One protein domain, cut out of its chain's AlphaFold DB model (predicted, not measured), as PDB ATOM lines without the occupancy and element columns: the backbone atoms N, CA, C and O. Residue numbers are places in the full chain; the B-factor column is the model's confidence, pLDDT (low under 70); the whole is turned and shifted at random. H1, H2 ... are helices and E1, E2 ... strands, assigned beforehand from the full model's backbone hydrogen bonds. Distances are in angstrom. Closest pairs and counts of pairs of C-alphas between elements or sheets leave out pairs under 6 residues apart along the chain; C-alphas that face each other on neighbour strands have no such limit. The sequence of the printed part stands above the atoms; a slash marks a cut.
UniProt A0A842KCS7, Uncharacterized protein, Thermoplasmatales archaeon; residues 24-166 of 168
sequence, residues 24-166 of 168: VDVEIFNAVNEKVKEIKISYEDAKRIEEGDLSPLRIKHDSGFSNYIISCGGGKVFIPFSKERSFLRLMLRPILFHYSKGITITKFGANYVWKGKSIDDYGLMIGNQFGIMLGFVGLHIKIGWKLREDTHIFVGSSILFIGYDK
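What this domain is: This is residues 24 to 166 of the 168 residues of an uncharacterized protein of Thermoplasmatales archaeon (UniProt A0A842KCS7). A single, strongly twisted sheet folds back on itself like a trough where E3, E4 and E7 bend sharply, and the two halves of these strands are partly face to face. E9, E8, E1 and E2 extend one half, with the short H1 over a face there, and E10 and E5 extend the other; H2 only grazes the sheet. The printed part has 143 residues and is mostly strand, with two named helices and ten named strands in the order E1 E2 H1 E3 H2 E4 E5 E6 E7 E8 E9 E10. The sheet is branched and mixed, its neighbours antiparallel but for the parallel E5 and E10. The whole is compact, with a radius of gyration of the C-alphas of 14.4 A and spans of 40 by 34 by 25 A.

How they stand to each other: Start at E1, residues 24 to 29, which forms an antiparallel hairpin with the edge strand E2, residues 35 to 42; N 26 and O 39 are within hydrogen-bond range at 2.8 A. On the other side of E1 find E8, residues 137 to 144, antiparallel, with N 27 and O 142 at 2.8 A. H1, residues 43 to 50, is on the sheet over E8, at a height over the sheet of 9.0 A; its closest C-alpha pair with E8 is Ala 46 and Ile 143, 7.4 A. E9, residues 151 to 157, makes a hairpin with E8, with N 141 and O 153 at 2.8 A. E3, residues 68 to 78, is antiparallel to E9, with N 71 and O 154 at 2.9 A, and bends by 118 degrees at residue 75. E4, residues 94 to 107, is its antiparallel neighbour, with N 72 and O 103 at 2.9 A. H2, residues 87 to 91, grazes the sheet with residues 89 to 91. E7, residues 122 to 134, is antiparallel to E4, with N 97 and O 131 at 2.9 A. On the other side of E7 are E6, residues 117 to 119, with N 119 and O 122 at 2.8 A, and E10, residues 160 to 165, with N 132 and O 162 at 2.8 A. E5, residues 112 to 115, is parallel to E10, with N 115 and O 163 at 2.9 A. In H1 and H2 every O i to N i+4 pair is within hydrogen-bond range.

Where its parts are: Find C-alpha 24 at (16.586, 51.102, 7.319), where E1 begins. E8 measures 21.7 A from first to last C-alpha, E2 and E3 20.1 A each. E4 bends by 131 degrees at residue 101, and E7 by 132 degrees at residue 127. E10 ends at C-alpha 165, (30.075, 51.742, -17.507).

The domain as a whole: The C-alphas farthest apart are those of Ser 42 and Ala 110, 40.4 A. The printed part has no cut; the link from H1 to E3, residues 51 to 67, is long. Mean pLDDT of the printed part is 76.1; 41 residues are under 70, among them 52 to 67 and 108 to 119.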
ATOM      1  N   VAL A  24      15.921  52.078   8.176       83.75
ATOM      2  CA  VAL A  24      16.586  51.102   7.319       83.75
ATOM      3  C   VAL A  24      17.561  50.284   8.134       83.75
ATOM      4  O   VAL A  24      18.164  50.781   9.091       83.75
ATOM      5  N   ASP A  25      17.727  49.040   7.711       86.62
ATOM      6  CA  ASP A  25      18.719  48.145   8.279       86.62
ATOM      7  C   ASP A  25      20.042  48.368   7.544       86.62
ATOM      8  O   ASP A  25      20.138  48.227   6.321       86.62
ATOM      9  N   VAL A  26      21.065  48.767   8.294       84.06
ATOM     10  CA  VAL A  26      22.428  48.920   7.794       84.06
ATOM     11  C   VAL A  26      23.267  47.763   8.290       84.06
ATOM     12  O   VAL A  26      23.523  47.615   9.485       84.06
ATOM     13  N   GLU A  27      23.725  46.958   7.345       88.44
ATOM     14  CA  GLU A  27      24.586  45.813   7.571       88.44
ATOM     15  C   GLU A  27      26.029  46.192   7.231       88.44
ATOM     16  O   GLU A  27      26.319  46.697   6.146       88.44
ATOM     17  N   ILE A  28      26.945  45.948   8.162       82.00
ATOM     18  CA  ILE A  28      28.372  46.220   8.000       82.00
ATOM     19  C   ILE A  28      29.111  44.890   7.975       82.00
ATOM     20  O   ILE A  28      29.014  44.093   8.911       82.00
ATOM     21  N   PHE A  29      29.893  44.684   6.927       81.50
ATOM     22  CA  PHE A  29      30.677  43.487   6.684       81.50
ATOM     23  C   PHE A  29      32.172  43.811   6.746       81.50
ATOM     24  O   PHE A  29      32.624  44.846   6.249       81.50
ATOM     25  N   ASN A  30      32.949  42.919   7.364       74.19
ATOM     26  CA  ASN A  30      34.411  43.008   7.369       74.19
ATOM     27  C   ASN A  30      35.006  42.519   6.038       74.19
ATOM     28  O   ASN A  30      34.312  42.024   5.149       74.19
ATOM     29  N   ALA A  31      36.336  42.564   5.943       65.94
ATOM     30  CA  ALA A  31      37.079  42.080   4.786       65.94
ATOM     31  C   ALA A  31      36.823  40.596   4.460       65.94
ATOM     32  O   ALA A  31      36.964  40.191   3.310       65.94
ATOM     33  N   VAL A  32      36.394  39.777   5.424       66.94
ATOM     34  CA  VAL A  32      36.039  38.368   5.191       66.94
ATOM     35  C   VAL A  32      34.553  38.162   4.862       66.94
ATOM     36  O   VAL A  32      34.129  37.030   4.665       66.94
ATOM     37  N   ASN A  33      33.804  39.246   4.620       70.75
ATOM     38  CA  ASN A  33      32.363  39.254   4.331       70.75
ATOM     39  C   ASN A  33      31.522  38.598   5.442       70.75
ATOM     40  O   ASN A  33      30.445  38.055   5.202       70.75
ATOM     41  N   GLU A  34      32.022  38.650   6.674       75.81
ATOM     42  CA  GLU A  34      31.247  38.323   7.860       75.81
ATOM     43  C   GLU A  34      30.528  39.592   8.326       75.81
ATOM     44  O   GLU A  34      31.125  40.671   8.396       75.81
ATOM     45  N   LYS A  35      29.234  39.458   8.636       82.12
ATOM     46  CA  LYS A  35      28.429  40.545   9.199       82.12
ATOM     47  C   LYS A  35      28.989  40.881  10.581       82.12
ATOM     48  O   LYS A  35      28.883  40.082  11.506       82.12
ATOM     49  N   VAL A  36      29.614  42.047  10.706       82.56
ATOM     50  CA  VAL A  36      30.211  42.539  11.957       82.56
ATOM     51  C   VAL A  36      29.161  43.237  12.802       82.56
ATOM     52  O   VAL A  36      29.194  43.169  14.028       82.56
ATOM     53  N   LYS A  37      28.254  43.961  12.144       82.00
ATOM     54  CA  LYS A  37      27.295  44.825  12.820       82.00
ATOM     55  C   LYS A  37      26.048  45.020  11.970       82.00
ATOM     56  O   LYS A  37      26.125  45.098  10.748       82.00
ATOM     57  N   GLU A  38      24.919  45.132  12.647       87.19
ATOM     58  CA  GLU A  38      23.636  45.519  12.076       87.19
ATOM     59  C   GLU A  38      23.074  46.661  12.917       87.19
ATOM     60  O   GLU A  38      23.084  46.591  14.148       87.19
ATOM     61  N   ILE A  39      22.671  47.747  12.265       85.62
ATOM     62  CA  ILE A  39      22.151  48.942  12.928       85.62
ATOM     63  C   ILE A  39      20.889  49.371  12.201       85.62
ATOM     64  O   ILE A  39      20.916  49.575  10.990       85.62
ATOM     65  N   LYS A  40      19.807  49.571  12.948       85.50
ATOM     66  CA  LYS A  40      18.600  50.208  12.430       85.50
ATOM     67  C   LYS A  40      18.758  51.723  12.582       85.50
ATOM     68  O   LYS A  40      18.898  52.203  13.707       85.50
ATOM     69  N   ILE A  41      18.794  52.465  11.478       84.88
ATOM     70  CA  ILE A  41      18.980  53.931  11.479       84.88
ATOM     71  C   ILE A  41      17.826  54.639  10.778       84.88
ATOM     72  O   ILE A  41      17.090  54.017  10.014       84.88
ATOM     73  N   SER A  42      17.675  55.940  11.028       85.62
ATOM     74  CA  SER A  42      16.673  56.773  10.360       85.62
ATOM     75  C   SER A  42      16.962  56.920   8.857       85.62
ATOM     76  O   SER A  42      18.106  56.799   8.413       85.62
ATOM     77  N   TYR A  43      15.936  57.215   8.056       82.81
ATOM     78  CA  TYR A  43      16.113  57.497   6.621       82.81
ATOM     79  C   TYR A  43      17.010  58.714   6.358       82.81
ATOM     80  O   TYR A  43      17.734  58.740   5.363       82.81
ATOM     81  N   GLU A  44      16.970  59.713   7.240       83.56
ATOM     82  CA  GLU A  44      17.771  60.929   7.113       83.56
ATOM     83  C   GLU A  44      19.262  60.635   7.318       83.56
ATOM     84  O   GLU A  44      20.088  61.022   6.492       83.56
ATOM     85  N   ASP A  45      19.603  59.842   8.335       82.00
ATOM     86  CA  ASP A  45      20.982  59.402   8.565       82.00
ATOM     87  C   ASP A  45      21.480  58.459   7.465       82.00
ATOM     88  O   ASP A  45      22.636  58.535   7.052       82.00
ATOM     89  N   ALA A  46      20.608  57.595   6.944       81.50
ATOM     90  CA  ALA A  46      20.945  56.726   5.823       81.50
ATOM     91  C   ALA A  46      21.262  57.522   4.553       81.50
ATOM     92  O   ALA A  46      22.217  57.203   3.849       81.50
ATOM     93  N   LYS A  47      20.514  58.598   4.288       81.06
ATOM     94  CA  LYS A  47      20.786  59.501   3.168       81.06
ATOM     95  C   LYS A  47      22.126  60.225   3.333       81.06
ATOM     96  O   LYS A  47      22.883  60.314   2.374       81.06
ATOM     97  N   ARG A  48      22.460  60.667   4.551       78.31
ATOM     98  CA  ARG A  48      23.775  61.261   4.853       78.31
ATOM     99  C   ARG A  48      24.925  60.293   4.564       78.31
ATOM    100  O   ARG A  48      25.938  60.698   4.000       78.31
ATOM    101  N   ILE A  49      24.749  59.006   4.874       77.56
ATOM    102  CA  ILE A  49      25.731  57.961   4.547       77.56
ATOM    103  C   ILE A  49      25.895  57.797   3.028       77.56
ATOM    104  O   ILE A  49      27.023  57.671   2.556       77.56
ATOM    105  N   GLU A  50      24.807  57.834   2.252       74.12
ATOM    106  CA  GLU A  50      24.876  57.792   0.779       74.12
ATOM    107  C   GLU A  50      25.617  58.998   0.189       74.12
ATOM    108  O   GLU A  50      26.311  58.864  -0.820       74.12
ATOM    109  N   GLU A  51      25.500  60.158   0.834       72.56
ATOM    110  CA  GLU A  51      26.205  61.395   0.478       72.56
ATOM    111  C   GLU A  51      27.688  61.385   0.907       72.56
ATOM    112  O   GLU A  51      28.436  62.301   0.563       72.56
ATOM    113  N   GLY A  52      28.144  60.330   1.596       61.06
ATOM    114  CA  GLY A  52      29.540  60.119   1.988       61.06
ATOM    115  C   GLY A  52      29.856  60.455   3.447       61.06
ATOM    116  O   GLY A  52      30.997  60.279   3.877       61.06
ATOM    117  N   ASP A  53      28.872  60.893   4.236       68.44
ATOM    118  CA  ASP A  53      29.040  61.111   5.671       68.44
ATOM    119  C   ASP A  53      28.890  59.791   6.441       68.44
ATOM    120  O   ASP A  53      27.796  59.359   6.802       68.44
ATOM    121  N   LEU A  54      30.023  59.140   6.712       66.44
ATOM    122  CA  LEU A  54      30.092  57.897   7.489       66.44
ATOM    123  C   LEU A  54      30.058  58.129   9.012       66.44
ATOM    124  O   LEU A  54      30.087  57.160   9.778       66.44
ATOM    125  N   SER A  55      29.987  59.381   9.486       67.12
ATOM    126  CA  SER A  55      29.937  59.692  10.923       67.12
ATOM    127  C   SER A  55      28.792  59.001  11.684       67.12
ATOM    128  O   SER A  55      29.047  58.556  12.813       67.12
ATOM    129  N   PRO A  56      27.590  58.773  11.103       66.88
ATOM    130  CA  PRO A  56      26.524  58.032  11.778       66.88
ATOM    131  C   PRO A  56      26.899  56.573  12.075       66.88
ATOM    132  O   PRO A  56      26.395  55.982  13.031       66.88
ATOM    133  N   LEU A  57      27.829  55.989  11.309       61.72
ATOM    134  CA  LEU A  57      28.283  54.610  11.504       61.72
ATOM    135  C   LEU A  57      29.333  54.479  12.617       61.72
ATOM    136  O   LEU A  57      29.519  53.382  13.152       61.72
ATOM    137  N   ARG A  58      29.988  55.587  13.006       63.94
ATOM    138  CA  ARG A  58      31.066  55.647  14.013       63.94
ATOM    139  C   ARG A  58      32.212  54.650  13.753       63.94
ATOM    140  O   ARG A  58      32.782  54.101  14.694       63.94
ATOM    141  N   ILE A  59      32.541  54.397  12.485       55.31
ATOM    142  CA  ILE A  59      33.617  53.481  12.075       55.31
ATOM    143  C   ILE A  59      34.888  54.298  11.802       55.31
ATOM    144  O   ILE A  59      34.852  55.246  11.022       55.31
ATOM    145  N   LYS A  60      36.015  53.941  12.434       38.41
ATOM    146  CA  LYS A  60      37.349  54.451  12.067       38.41
ATOM    147  C   LYS A  60      37.898  53.615  10.909       38.41
ATOM    148  O   LYS A  60      37.927  52.391  11.012       38.41
ATOM    149  N   HIS A  61      38.317  54.267   9.828       39.81
ATOM    150  CA  HIS A  61      38.904  53.620   8.654       39.81
ATOM    151  C   HIS A  61      40.427  53.792   8.639       39.81
ATOM    152  O   HIS A  61      40.899  54.920   8.565       39.81
ATOM    153  N   ASP A  62      41.161  52.679   8.623       28.80
ATOM    154  CA  ASP A  62      42.564  52.602   8.194       28.80
ATOM    155  C   ASP A  62      42.612  51.775   6.899       28.80
ATOM    156  O   ASP A  62      41.906  50.771   6.778       28.80
ATOM    157  N   SER A  63      43.399  52.189   5.900       35.34
ATOM    158  CA  SER A  63      43.503  51.471   4.618       35.34
ATOM    159  C   SER A  63      44.950  51.355   4.138       35.34
ATOM    160  O   SER A  63      45.724  52.301   4.262       35.34
ATOM    161  N   GLY A  64      45.307  50.182   3.595       30.50
ATOM    162  CA  GLY A  64      46.644  49.863   3.094       30.50
ATOM    163  C   GLY A  64      46.663  48.723   2.058       30.50
ATOM    164  O   GLY A  64      46.142  47.643   2.310       30.50
ATOM    165  N   PHE A  65      47.332  49.027   0.935       34.59
ATOM    166  CA  PHE A  65      47.811  48.250  -0.231       34.59
ATOM    167  C   PHE A  65      46.854  47.623  -1.280       34.59
ATOM    168  O   PHE A  65      45.944  46.870  -0.960       34.59
ATOM    169  N   SER A  66      47.206  47.909  -2.555       55.59
ATOM    170  CA  SER A  66      46.647  47.536  -3.882       55.59
ATOM    171  C   SER A  66      45.248  48.055  -4.252       55.59
ATOM    172  O   SER A  66      44.323  47.912  -3.472       55.59
ATOM    173  N   ASN A  67      45.109  48.634  -5.460       60.44
ATOM    174  CA  ASN A  67      43.917  49.288  -6.034       60.44
ATOM    175  C   ASN A  67      42.933  49.828  -4.986       60.44
ATOM    176  O   ASN A  67      41.977  49.135  -4.628       60.44
ATOM    177  N   TYR A  68      43.147  51.053  -4.501       76.31
ATOM    178  CA  TYR A  68      42.198  51.659  -3.567       76.31
ATOM    179  C   TYR A  68      40.871  51.918  -4.286       76.31
ATOM    180  O   TYR A  68      40.857  52.518  -5.361       76.31
ATOM    181  N   ILE A  69      39.768  51.442  -3.720       82.88
ATOM    182  CA  ILE A  69      38.423  51.525  -4.287       82.88
ATOM    183  C   ILE A  69      37.509  52.207  -3.284       82.88
ATOM    184  O   ILE A  69      37.390  51.775  -2.136       82.88
ATOM    185  N   ILE A  70      36.814  53.229  -3.772       86.50
ATOM    186  CA  ILE A  70      35.615  53.788  -3.160       86.50
ATOM    187  C   ILE A  70      34.484  53.574  -4.160       86.50
ATOM    188  O   ILE A  70      34.490  54.137  -5.251       86.50
ATOM    189  N   SER A  71      33.508  52.751  -3.801       86.88
ATOM    190  CA  SER A  71      32.348  52.461  -4.642       86.88
ATOM    191  C   SER A  71      31.073  52.641  -3.840       86.88
ATOM    192  O   SER A  71      30.936  52.029  -2.790       86.88
ATOM    193  N   CYS A  72      30.130  53.433  -4.339       89.56
ATOM    194  CA  CYS A  72      28.814  53.631  -3.742       89.56
ATOM    195  C   CYS A  72      27.752  53.536  -4.839       89.56
ATOM    196  O   CYS A  72      27.833  54.241  -5.845       89.56
ATOM    197  N   GLY A  73      26.752  52.673  -4.677       89.56
ATOM    198  CA  GLY A  73      25.673  52.575  -5.656       89.56
ATOM    199  C   GLY A  73      24.464  51.786  -5.180       89.56
ATOM    200  O   GLY A  73      24.584  50.881  -4.352       89.56
ATOM    201  N   GLY A  74      23.305  52.136  -5.735       90.69
ATOM    202  CA  GLY A  74      22.057  51.392  -5.586       90.69
ATOM    203  C   GLY A  74      22.002  50.245  -6.591       90.69
ATOM    204  O   GLY A  74      22.250  50.460  -7.780       90.69
ATOM    205  N   GLY A  75      21.740  49.026  -6.123       90.69
ATOM    206  CA  GLY A  75      21.607  47.866  -6.998       90.69
ATOM    207  C   GLY A  75      21.817  46.533  -6.295       90.69
ATOM    208  O   GLY A  75      21.394  46.331  -5.161       90.69
ATOM    209  N   LYS A  76      22.441  45.587  -7.000       90.94
ATOM    210  CA  LYS A  76      22.661  44.220  -6.523       90.94
ATOM    211  C   LYS A  76      24.146  43.926  -6.403       90.94
ATOM    212  O   LYS A  76      24.917  44.158  -7.332       90.94
ATOM    213  N   VAL A  77      24.518  43.322  -5.282       90.00
ATOM    214  CA  VAL A  77      25.852  42.764  -5.060       90.00
ATOM    215  C   VAL A  77      25.720  41.277  -4.778       90.00
ATOM    216  O   VAL A  77      24.944  40.861  -3.919       90.00
ATOM    217  N   PHE A  78      26.521  40.479  -5.475       87.50
ATOM    218  CA  PHE A  78      26.650  39.052  -5.248       87.50
ATOM    219  C   PHE A  78      28.076  38.710  -4.807       87.50
ATOM    220  O   PHE A  78      29.043  38.939  -5.534       87.50
ATOM    221  N   ILE A  79      28.188  38.138  -3.607       84.25
ATOM    222  CA  ILE A  79      29.448  37.656  -3.037       84.25
ATOM    223  C   ILE A  79      29.315  36.141  -2.846       84.25
ATOM    224  O   ILE A  79      28.772  35.699  -1.827       84.25
ATOM    225  N   PRO A  80      29.746  35.324  -3.821       71.75
ATOM    226  CA  PRO A  80      29.728  33.881  -3.666       71.75
ATOM    227  C   PRO A  80      30.643  33.456  -2.513       71.75
ATOM    228  O   PRO A  80      31.651  34.098  -2.214       71.75
ATOM    229  N   PHE A  81      30.291  32.330  -1.889       67.62
ATOM    230  CA  PHE A  81      31.119  31.659  -0.886       67.62
ATOM    231  C   PHE A  81      31.394  32.441   0.409       67.62
ATOM    232  O   PHE A  81      32.420  32.239   1.055       67.62
ATOM    233  N   SER A  82      30.453  33.282   0.840       62.00
ATOM    234  CA  SER A  82      30.568  34.103   2.057       62.00
ATOM    235  C   SER A  82      30.856  33.338   3.359       62.00
ATOM    236  O   SER A  82      31.260  33.956   4.335       62.00
ATOM    237  N   LYS A  83      30.655  32.014   3.400       60.91
ATOM    238  CA  LYS A  83      30.769  31.195   4.620       60.91
ATOM    239  C   LYS A  83      32.100  30.448   4.786       60.91
ATOM    240  O   LYS A  83      32.321  29.860   5.841       60.91
ATOM    241  N   GLU A  84      32.978  30.427   3.781       61.12
ATOM    242  CA  GLU A  84      34.211  29.624   3.826       61.12
ATOM    243  C   GLU A  84      35.466  30.454   4.142       61.12
ATOM    244  O   GLU A  84      35.729  31.477   3.515       61.12
ATOM    245  N   ARG A  85      36.280  29.970   5.091       63.28
ATOM    246  CA  ARG A  85      37.359  30.728   5.760       63.28
ATOM    247  C   ARG A  85      38.780  30.500   5.215       63.28
ATOM    248  O   ARG A  85      39.753  30.674   5.940       63.28
ATOM    249  N   SER A  86      38.940  30.087   3.956       73.94
ATOM    250  CA  SER A  86      40.280  29.848   3.387       73.94
ATOM    251  C   SER A  86      40.968  31.152   2.954       73.94
ATOM    252  O   SER A  86      40.389  31.932   2.198       73.94
ATOM    253  N   PHE A  87      42.225  31.364   3.367       68.19
ATOM    254  CA  PHE A  87      43.048  32.525   2.982       68.19
ATOM    255  C   PHE A  87      43.174  32.686   1.458       68.19
ATOM    256  O   PHE A  87      42.979  33.777   0.925       68.19
ATOM    257  N   LEU A  88      43.413  31.584   0.739       69.00
ATOM    258  CA  LEU A  88      43.506  31.592  -0.723       69.00
ATOM    259  C   LEU A  88      42.177  32.015  -1.367       69.00
ATOM    260  O   LEU A  88      42.160  32.736  -2.363       69.00
ATOM    261  N   ARG A  89      41.051  31.615  -0.765       70.25
ATOM    262  CA  ARG A  89      39.723  32.029  -1.220       70.25
ATOM    263  C   ARG A  89      39.441  33.492  -0.896       70.25
ATOM    264  O   ARG A  89      38.815  34.135  -1.720       70.25
ATOM    265  N   LEU A  90      39.912  34.037   0.227       67.12
ATOM    266  CA  LEU A  90      39.782  35.469   0.532       67.12
ATOM    267  C   LEU A  90      40.515  36.334  -0.498       67.12
ATOM    268  O   LEU A  90      39.950  37.312  -0.979       67.12
ATOM    269  N   MET A  91      41.716  35.916  -0.904       68.81
ATOM    270  CA  MET A  91      42.505  36.584  -1.947       68.81
ATOM    271  C   MET A  91      41.878  36.461  -3.343       68.81
ATOM    272  O   MET A  91      42.018  37.360  -4.160       68.81
ATOM    273  N   LEU A  92      41.157  35.376  -3.632       75.44
ATOM    274  CA  LEU A  92      40.534  35.143  -4.941       75.44
ATOM    275  C   LEU A  92      39.014  35.353  -4.943       75.44
ATOM    276  O   LEU A  92      38.349  34.993  -5.913       75.44
ATOM    277  N   ARG A  93      38.438  35.905  -3.869       79.19
ATOM    278  CA  ARG A  93      36.983  36.011  -3.726       79.19
ATOM    279  C   ARG A  93      36.447  37.015  -4.739       79.19
ATOM    280  O   ARG A  93      36.808  38.191  -4.636       79.19
ATOM    281  N   PRO A  94      35.564  36.602  -5.662       84.75
ATOM    282  CA  PRO A  94      34.922  37.544  -6.552       84.75
ATOM    283  C   PRO A  94      33.776  38.247  -5.814       84.75
ATOM    284  O   PRO A  94      33.037  37.631  -5.050       84.75
ATOM    285  N   ILE A  95      33.617  39.539  -6.055       88.00
ATOM    286  CA  ILE A  95      32.459  40.350  -5.692       88.00
ATOM    287  C   ILE A  95      31.918  40.895  -6.999       88.00
ATOM    288  O   ILE A  95      32.592  41.677  -7.664       88.00
ATOM    289  N   LEU A  96      30.719  40.467  -7.370       89.81
ATOM    290  CA  LEU A  96      30.038  40.961  -8.555       89.81
ATOM    291  C   LEU A  96      29.068  42.050  -8.120       89.81
ATOM    292  O   LEU A  96      28.257  41.824  -7.222       89.81
ATOM    293  N   PHE A  97      29.130  43.214  -8.755       90.50
ATOM    294  CA  PHE A  97      28.197  44.302  -8.496       90.50
ATOM    295  C   PHE A  97      27.532  44.757  -9.792       90.50
ATOM    296  O   PHE A  97      28.151  44.830 -10.855       90.50
ATOM    297  N   HIS A  98      26.245  45.068  -9.694       91.50
ATOM    298  CA  HIS A  98      25.477  45.716 -10.743       91.50
ATOM    299  C   HIS A  98      24.666  46.839 -10.108       91.50
ATOM    300  O   HIS A  98      23.742  46.576  -9.337       91.50
ATOM    301  N   TYR A  99      25.033  48.080 -10.410       90.50
ATOM    302  CA  TYR A  99      24.367  49.267  -9.893       90.50
ATOM    303  C   TYR A  99      23.530  49.924 -10.985       90.50
ATOM    304  O   TYR A  99      24.016  50.138 -12.095       90.50
ATOM    305  N   SER A 100      22.285  50.273 -10.666       89.06
ATOM    306  CA  SER A 100      21.429  51.079 -11.541       89.06
ATOM    307  C   SER A 100      21.892  52.538 -11.571       89.06
ATOM    308  O   SER A 100      21.899  53.175 -12.626       89.06
ATOM    309  N   LYS A 101      22.327  53.044 -10.412       88.00
ATOM    310  CA  LYS A 101      22.925  54.361 -10.211       88.00
ATOM    311  C   LYS A 101      24.010  54.263  -9.143       88.00
ATOM    312  O   LYS A 101      23.738  53.854  -8.017       88.00
ATOM    313  N   GLY A 102      25.223  54.682  -9.471       86.94
ATOM    314  CA  GLY A 102      26.315  54.748  -8.509       86.94
ATOM    315  C   GLY A 102      27.505  55.544  -9.013       86.94
ATOM    316  O   GLY A 102      27.499  56.064 -10.128       86.94
ATOM    317  N   ILE A 103      28.504  55.657  -8.152       86.94
ATOM    318  CA  ILE A 103      29.809  56.233  -8.438       86.94
ATOM    319  C   ILE A 103      30.845  55.237  -7.930       86.94
ATOM    320  O   ILE A 103      30.788  54.800  -6.779       86.94
ATOM    321  N   THR A 104      31.805  54.899  -8.780       86.06
ATOM    322  CA  THR A 104      32.968  54.115  -8.378       86.06
ATOM    323  C   THR A 104      34.230  54.841  -8.800       86.06
ATOM    324  O   THR A 104      34.423  55.144  -9.976       86.06
ATOM    325  N   ILE A 105      35.083  55.100  -7.817       84.12
ATOM    326  CA  ILE A 105      36.412  55.669  -7.978       84.12
ATOM    327  C   ILE A 105      37.403  54.584  -7.592       84.12
ATOM    328  O   ILE A 105      37.326  54.008  -6.504       84.12
ATOM    329  N   THR A 106      38.352  54.309  -8.473       81.56
ATOM    330  CA  THR A 106      39.471  53.427  -8.166       81.56
ATOM    331  C   THR A 106      40.778  54.127  -8.481       81.56
ATOM    332  O   THR A 106      40.877  54.818  -9.487       81.56
ATOM    333  N   LYS A 107      41.783  53.965  -7.625       79.75
ATOM    334  CA  LYS A 107      43.168  54.266  -7.976       79.75
ATOM    335  C   LYS A 107      43.772  53.012  -8.592       79.75
ATOM    336  O   LYS A 107      43.876  51.997  -7.906       79.75
ATOM    337  N   PHE A 108      44.165  53.085  -9.853       68.06
ATOM    338  CA  PHE A 108      44.841  52.013 -10.558       68.06
ATOM    339  C   PHE A 108      46.206  51.707  -9.925       68.06
ATOM    340  O   PHE A 108      46.996  52.582  -9.580       68.06
ATOM    341  N   GLY A 109      46.453  50.420  -9.747       62.31
ATOM    342  CA  GLY A 109      47.714  49.784  -9.405       62.31
ATOM    343  C   GLY A 109      48.112  48.827 -10.529       62.31
ATOM    344  O   GLY A 109      47.828  49.079 -11.694       62.31
ATOM    345  N   ALA A 110      48.765  47.712 -10.202       50.41
ATOM    346  CA  ALA A 110      49.409  46.867 -11.214       50.41
ATOM    347  C   ALA A 110      48.455  46.005 -12.070       50.41
ATOM    348  O   ALA A 110      48.830  45.625 -13.174       50.41
ATOM    349  N   ASN A 111      47.245  45.683 -11.591       53.09
ATOM    350  CA  ASN A 111      46.333  44.749 -12.267       53.09
ATOM    351  C   ASN A 111      44.905  45.314 -12.341       53.09
ATOM    352  O   ASN A 111      44.163  45.279 -11.355       53.09
ATOM    353  N   TYR A 112      44.503  45.826 -13.505       52.97
ATOM    354  CA  TYR A 112      43.143  46.311 -13.753       52.97
ATOM    355  C   TYR A 112      42.718  46.070 -15.204       52.97
ATOM    356  O   TYR A 112      43.533  46.104 -16.122       52.97
ATOM    357  N   VAL A 113      41.421  45.837 -15.409       56.97
ATOM    358  CA  VAL A 113      40.786  45.880 -16.733       56.97
ATOM    359  C   VAL A 113      39.632  46.861 -16.632       56.97
ATOM    360  O   VAL A 113      38.600  46.570 -16.032       56.97
ATOM    361  N   TRP A 114      39.820  48.058 -17.176       58.44
ATOM    362  CA  TRP A 114      38.893  49.164 -16.980       58.44
ATOM    363  C   TRP A 114      38.277  49.612 -18.299       58.44
ATOM    364  O   TRP A 114      38.991  49.992 -19.225       58.44
ATOM    365  N   LYS A 115      36.945  49.595 -18.373       55.44
ATOM    366  CA  LYS A 115      36.174  50.129 -19.497       55.44
ATOM    367  C   LYS A 115      35.177  51.172 -18.977       55.44
ATOM    368  O   LYS A 115      33.965  50.972 -18.977       55.44
ATOM    369  N   GLY A 116      35.734  52.273 -18.485       57.50
ATOM    370  CA  GLY A 116      35.042  53.471 -18.008       57.50
ATOM    371  C   GLY A 116      35.925  54.701 -18.231       57.50
ATOM    372  O   GLY A 116      36.981  54.594 -18.859       57.50
ATOM    373  N   LYS A 117      35.540  55.868 -17.703       61.50
ATOM    374  CA  LYS A 117      36.390  57.067 -17.792       61.50
ATOM    375  C   LYS A 117      37.621  56.905 -16.901       61.50
ATOM    376  O   LYS A 117      37.548  56.259 -15.856       61.50
ATOM    377  N   SER A 118      38.735  57.497 -17.301       62.53
ATOM    378  CA  SER A 118      39.970  57.524 -16.519       62.53
ATOM    379  C   SER A 118      40.571  58.928 -16.521       62.53
ATOM    380  O   SER A 118      40.480  59.649 -17.514       62.53
ATOM    381  N   ILE A 119      41.127  59.327 -15.380       66.06
ATOM    382  CA  ILE A 119      41.854  60.580 -15.166       66.06
ATOM    383  C   ILE A 119      43.153  60.188 -14.466       66.06
ATOM    384  O   ILE A 119      43.109  59.708 -13.336       66.06
ATOM    385  N   ASP A 120      44.287  60.358 -15.143       71.44
ATOM    386  CA  ASP A 120      45.596  59.883 -14.679       71.44
ATOM    387  C   ASP A 120      45.543  58.399 -14.255       71.44
ATOM    388  O   ASP A 120      45.028  57.548 -14.984       71.44
ATOM    389  N   ASP A 121      46.018  58.096 -13.047       69.69
ATOM    390  CA  ASP A 121      45.990  56.766 -12.439       69.69
ATOM    391  C   ASP A 121      44.645  56.444 -11.762       69.69
ATOM    392  O   ASP A 121      44.576  55.545 -10.926       69.69
ATOM    393  N   TYR A 122      43.570  57.178 -12.056       72.81
ATOM    394  CA  TYR A 122      42.256  56.959 -11.456       72.81
ATOM    395  C   TYR A 122      41.216  56.536 -12.491       72.81
ATOM    396  O   TYR A 122      41.050  57.158 -13.538       72.81
ATOM    397  N   GLY A 123      40.457  55.494 -12.164       74.12
ATOM    398  CA  GLY A 123      39.261  55.075 -12.885       74.12
ATOM    399  C   GLY A 123      38.008  55.660 -12.248       74.12
ATOM    400  O   GLY A 123      37.849  55.609 -11.028       74.12
ATOM    401  N   LEU A 124      37.107  56.180 -13.078       81.38
ATOM    402  CA  LEU A 124      35.811  56.728 -12.686       81.38
ATOM    403  C   LEU A 124      34.659  56.092 -13.487       81.38
ATOM    404  O   LEU A 124      34.626  56.166 -14.717       81.38
ATOM    405  N   MET A 125      33.712  55.463 -12.786       82.38
ATOM    406  CA  MET A 125      32.422  55.013 -13.331       82.38
ATOM    407  C   MET A 125      31.299  55.806 -12.673       82.38
ATOM    408  O   MET A 125      31.331  56.033 -11.459       82.38
ATOM    409  N   ILE A 126      30.315  56.234 -13.464       85.00
ATOM    410  CA  ILE A 126      29.172  57.013 -12.982       85.00
ATOM    411  C   ILE A 126      27.897  56.493 -13.642       85.00
ATOM    412  O   ILE A 126      27.822  56.352 -14.853       85.00
ATOM    413  N   GLY A 127      26.842  56.308 -12.853       84.88
ATOM    414  CA  GLY A 127      25.530  55.913 -13.357       84.88
ATOM    415  C   GLY A 127      25.337  54.402 -13.324       84.88
ATOM    416  O   GLY A 127      25.459  53.801 -12.257       84.88
ATOM    417  N   ASN A 128      24.964  53.810 -14.461       87.06
ATOM    418  CA  ASN A 128      24.676  52.379 -14.560       87.06
ATOM    419  C   ASN A 128      25.976  51.617 -14.784       87.06
ATOM    420  O   ASN A 128      26.564  51.679 -15.861       87.06
ATOM    421  N   GLN A 129      26.408  50.884 -13.773       86.94
ATOM    422  CA  GLN A 129      27.736  50.294 -13.750       86.94
ATOM    423  C   GLN A 129      27.667  48.819 -13.376       86.94
ATOM    424  O   GLN A 129      26.834  48.373 -12.583       86.94
ATOM    425  N   PHE A 130      28.556  48.045 -13.977       85.81
ATOM    426  CA  PHE A 130      28.725  46.628 -13.710       85.81
ATOM    427  C   PHE A 130      30.201  46.344 -13.488       85.81
ATOM    428  O   PHE A 130      31.053  46.870 -14.202       85.81
ATOM    429  N   GLY A 131      30.516  45.471 -12.543       85.62
ATOM    430  CA  GLY A 131      31.896  45.071 -12.368       85.62
ATOM    431  C   GLY A 131      32.099  43.889 -11.450       85.62
ATOM    432  O   GLY A 131      31.174  43.338 -10.848       85.62
ATOM    433  N   ILE A 132      33.360  43.486 -11.399       85.69
ATOM    434  CA  ILE A 132      33.864  42.364 -10.630       85.69
ATOM    435  C   ILE A 132      35.098  42.845  -9.875       85.69
ATOM    436  O   ILE A 132      36.051  43.337 -10.476       85.69
ATOM    437  N   MET A 133      35.094  42.671  -8.558       87.19
ATOM    438  CA  MET A 133      36.269  42.850  -7.705       87.19
ATOM    439  C   MET A 133      36.765  41.477  -7.282       87.19
ATOM    440  O   MET A 133      35.972  40.667  -6.815       87.19
ATOM    441  N   LEU A 134      38.056  41.201  -7.411       84.88
ATOM    442  CA  LEU A 134      38.659  39.962  -6.932       84.88
ATOM    443  C   LEU A 134      39.629  40.273  -5.795       84.88
ATOM    444  O   LEU A 134      40.472  41.168  -5.911       84.88
ATOM    445  N   GLY A 135      39.500  39.535  -4.694       79.38
ATOM    446  CA  GLY A 135      40.357  39.734  -3.528       79.38
ATOM    447  C   GLY A 135      40.097  41.057  -2.825       79.38
ATOM    448  O   GLY A 135      41.040  41.722  -2.408       79.38
ATOM    449  N   PHE A 136      38.829  41.478  -2.755       83.12
ATOM    450  CA  PHE A 136      38.468  42.699  -2.042       83.12
ATOM    451  C   PHE A 136      38.733  42.547  -0.541       83.12
ATOM    452  O   PHE A 136      38.152  41.674   0.114       83.12
ATOM    453  N   VAL A 137      39.563  43.442  -0.015       80.69
ATOM    454  CA  VAL A 137      39.903  43.578   1.400       80.69
ATOM    455  C   VAL A 137      39.526  44.992   1.825       80.69
ATOM    456  O   VAL A 137      40.127  45.969   1.382       80.69
ATOM    457  N   GLY A 138      38.508  45.114   2.672       80.19
ATOM    458  CA  GLY A 138      38.002  46.414   3.088       80.19
ATOM    459  C   GLY A 138      36.686  46.328   3.837       80.19
ATOM    460  O   GLY A 138      36.300  45.267   4.330       80.19
ATOM    461  N   LEU A 139      36.003  47.463   3.901       83.44
ATOM    462  CA  LEU A 139      34.668  47.582   4.461       83.44
ATOM    463  C   LEU A 139      33.629  47.460   3.352       83.44
ATOM    464  O   LEU A 139      33.723  48.144   2.330       83.44
ATOM    465  N   HIS A 140      32.613  46.638   3.590       89.25
ATOM    466  CA  HIS A 140      31.388  46.632   2.799       89.25
ATOM    467  C   HIS A 140      30.218  47.020   3.704       89.25
ATOM    468  O   HIS A 140      29.986  46.395   4.734       89.25
ATOM    469  N   ILE A 141      29.489  48.066   3.331       86.50
ATOM    470  CA  ILE A 141      28.257  48.493   3.991       86.50
ATOM    471  C   ILE A 141      27.101  48.239   3.025       86.50
ATOM    472  O   ILE A 141      27.179  48.596   1.848       86.50
ATOM    473  N   LYS A 142      26.025  47.636   3.516       90.88
ATOM    474  CA  LYS A 142      24.766  47.468   2.798       90.88
ATOM    475  C   LYS A 142      23.662  48.198   3.555       90.88
ATOM    476  O   LYS A 142      23.420  47.903   4.719       90.88
ATOM    477  N   ILE A 143      22.983  49.116   2.884       88.06
ATOM    478  CA  ILE A 143      21.784  49.792   3.375       88.06
ATOM    479  C   ILE A 143      20.584  49.123   2.703       88.06
ATOM    480  O   ILE A 143      20.391  49.266   1.494       88.06
ATOM    481  N   GLY A 144      19.823  48.360   3.487       88.06
ATOM    482  CA  GLY A 144      18.626  47.656   3.043       88.06
ATOM    483  C   GLY A 144      17.431  48.598   2.972       88.06
ATOM    484  O   GLY A 144      16.875  48.980   4.004       88.06
ATOM    485  N   TRP A 145      17.024  48.981   1.764       83.06
ATOM    486  CA  TRP A 145      15.885  49.877   1.570       83.06
ATOM    487  C   TRP A 145      14.598  49.077   1.350       83.06
ATOM    488  O   TRP A 145      14.570  48.094   0.619       83.06
ATOM    489  N   LYS A 146      13.484  49.522   1.945       77.94
ATOM    490  CA  LYS A 146      12.189  48.823   1.810       77.94
ATOM    491  C   LYS A 146      11.501  49.050   0.455       77.94
ATOM    492  O   LYS A 146      10.762  48.187  -0.001       77.94
ATOM    493  N   LEU A 147      11.702  50.221  -0.159       78.69
ATOM    494  CA  LEU A 147      10.944  50.687  -1.336       78.69
ATOM    495  C   LEU A 147      11.819  51.028  -2.553       78.69
ATOM    496  O   LEU A 147      11.304  51.442  -3.588       78.69
ATOM    497  N   ARG A 148      13.141  50.885  -2.434       84.12
ATOM    498  CA  ARG A 148      14.106  51.113  -3.516       84.12
ATOM    499  C   ARG A 148      15.223  50.083  -3.439       84.12
ATOM    500  O   ARG A 148      15.267  49.302  -2.496       84.12
ATOM    501  N   GLU A 149      16.097  50.077  -4.435       86.81
ATOM    502  CA  GLU A 149      17.237  49.160  -4.469       86.81
ATOM    503  C   GLU A 149      18.178  49.382  -3.277       86.81
ATOM    504  O   GLU A 149      18.396  50.517  -2.844       86.81
ATOM    505  N   ASP A 150      18.749  48.286  -2.776       91.00
ATOM    506  CA  ASP A 150      19.733  48.315  -1.699       91.00
ATOM    507  C   ASP A 150      20.944  49.144  -2.121       91.00
ATOM    508  O   ASP A 150      21.415  49.067  -3.260       91.00
ATOM    509  N   THR A 151      21.463  49.943  -1.194       90.50
ATOM    510  CA  THR A 151      22.675  50.722  -1.447       90.50
ATOM    511  C   THR A 151      23.874  50.002  -0.875       90.50
ATOM    512  O   THR A 151      23.875  49.595   0.284       90.50
ATOM    513  N   HIS A 152      24.907  49.835  -1.692       92.94
ATOM    514  CA  HIS A 152      26.132  49.165  -1.290       92.94
ATOM    515  C   HIS A 152      27.307  50.125  -1.394       92.94
ATOM    516  O   HIS A 152      27.538  50.722  -2.447       92.94
ATOM    517  N   ILE A 153      28.066  50.214  -0.307       89.69
ATOM    518  CA  ILE A 153      29.270  51.028  -0.196       89.69
ATOM    519  C   ILE A 153      30.452  50.094   0.047       89.69
ATOM    520  O   ILE A 153      30.436  49.300   0.985       89.69
ATOM    521  N   PHE A 154      31.479  50.196  -0.787       88.88
ATOM    522  CA  PHE A 154      32.751  49.504  -0.634       88.88
ATOM    523  C   PHE A 154      33.865  50.523  -0.474       88.88
ATOM    524  O   PHE A 154      34.014  51.416  -1.308       88.88
ATOM    525  N   VAL A 155      34.660  50.360   0.579       86.44
ATOM    526  CA  VAL A 155      35.858  51.166   0.831       86.44
ATOM    527  C   VAL A 155      36.995  50.226   1.191       86.44
ATOM    528  O   VAL A 155      36.938  49.543   2.216       86.44
ATOM    529  N   GLY A 156      38.029  50.168   0.359       84.94
ATOM    530  CA  GLY A 156      39.162  49.285   0.607       84.94
ATOM    531  C   GLY A 156      40.037  49.070  -0.611       84.94
ATOM    532  O   GLY A 156      40.245  49.983  -1.401       84.94
ATOM    533  N   SER A 157      40.531  47.850  -0.743       80.50
ATOM    534  CA  SER A 157      41.517  47.441  -1.736       80.50
ATOM    535  C   SER A 157      41.037  46.216  -2.501       80.50
ATOM    536  O   SER A 157      40.294  45.400  -1.955       80.50
ATOM    537  N   SER A 158      41.488  46.033  -3.741       80.06
ATOM    538  CA  SER A 158      41.316  44.761  -4.459       80.06
ATOM    539  C   SER A 158      42.578  44.361  -5.220       80.06
ATOM    540  O   SER A 158      43.415  45.199  -5.570       80.06
ATOM    541  N   ILE A 159      42.716  43.063  -5.490       78.12
ATOM    542  CA  ILE A 159      43.814  42.534  -6.308       78.12
ATOM    543  C   ILE A 159      43.542  42.807  -7.784       78.12
ATOM    544  O   ILE A 159      44.429  43.255  -8.503       78.12
ATOM    545  N   LEU A 160      42.310  42.547  -8.221       76.50
ATOM    546  CA  LEU A 160      41.859  42.800  -9.581       76.50
ATOM    547  C   LEU A 160      40.521  43.519  -9.531       76.50
ATOM    548  O   LEU A 160      39.595  43.084  -8.841       76.50
ATOM    549  N   PHE A 161      40.416  44.573 -10.325       79.00
ATOM    550  CA  PHE A 161      39.163  45.263 -10.556       79.00
ATOM    551  C   PHE A 161      38.836  45.241 -12.043       79.00
ATOM    552  O   PHE A 161      39.657  45.639 -12.876       79.00
ATOM    553  N   ILE A 162      37.630  44.780 -12.359       79.94
ATOM    554  CA  ILE A 162      37.055  44.859 -13.692       79.94
ATOM    555  C   ILE A 162      35.785  45.697 -13.610       79.94
ATOM    556  O   ILE A 162      34.848  45.323 -12.909       79.94
ATOM    557  N   GLY A 163      35.756  46.822 -14.319       78.88
ATOM    558  CA  GLY A 163      34.644  47.772 -14.294       78.88
ATOM    559  C   GLY A 163      34.180  48.156 -15.687       78.88
ATOM    560  O   GLY A 163      35.005  48.392 -16.573       78.88
ATOM    561  N   TYR A 164      32.864  48.230 -15.854       76.19
ATOM    562  CA  TYR A 164      32.188  48.627 -17.079       76.19
ATOM    563  C   TYR A 164      31.107  49.658 -16.769       76.19
ATOM    564  O   TYR A 164      30.179  49.386 -16.001       76.19
ATOM    565  N   ASP A 165      31.193  50.809 -17.426       72.94
ATOM    566  CA  ASP A 165      30.075  51.742 -17.507       72.94
ATOM    567  C   ASP A 165      29.136  51.281 -18.635       72.94
ATOM    568  O   ASP A 165      29.572  51.069 -19.766       72.94
ATOM    569  N   LYS A 166      27.846  51.070 -18.344       62.09
ATOM    570  CA  LYS A 166      26.861  50.694 -19.377       62.09
ATOM    571  C   LYS A 166      26.456  51.878 -20.257       62.09
ATOM    572  O   LYS A 166      25.747  51.663 -21.237       62.09
TER     573      LYS A 166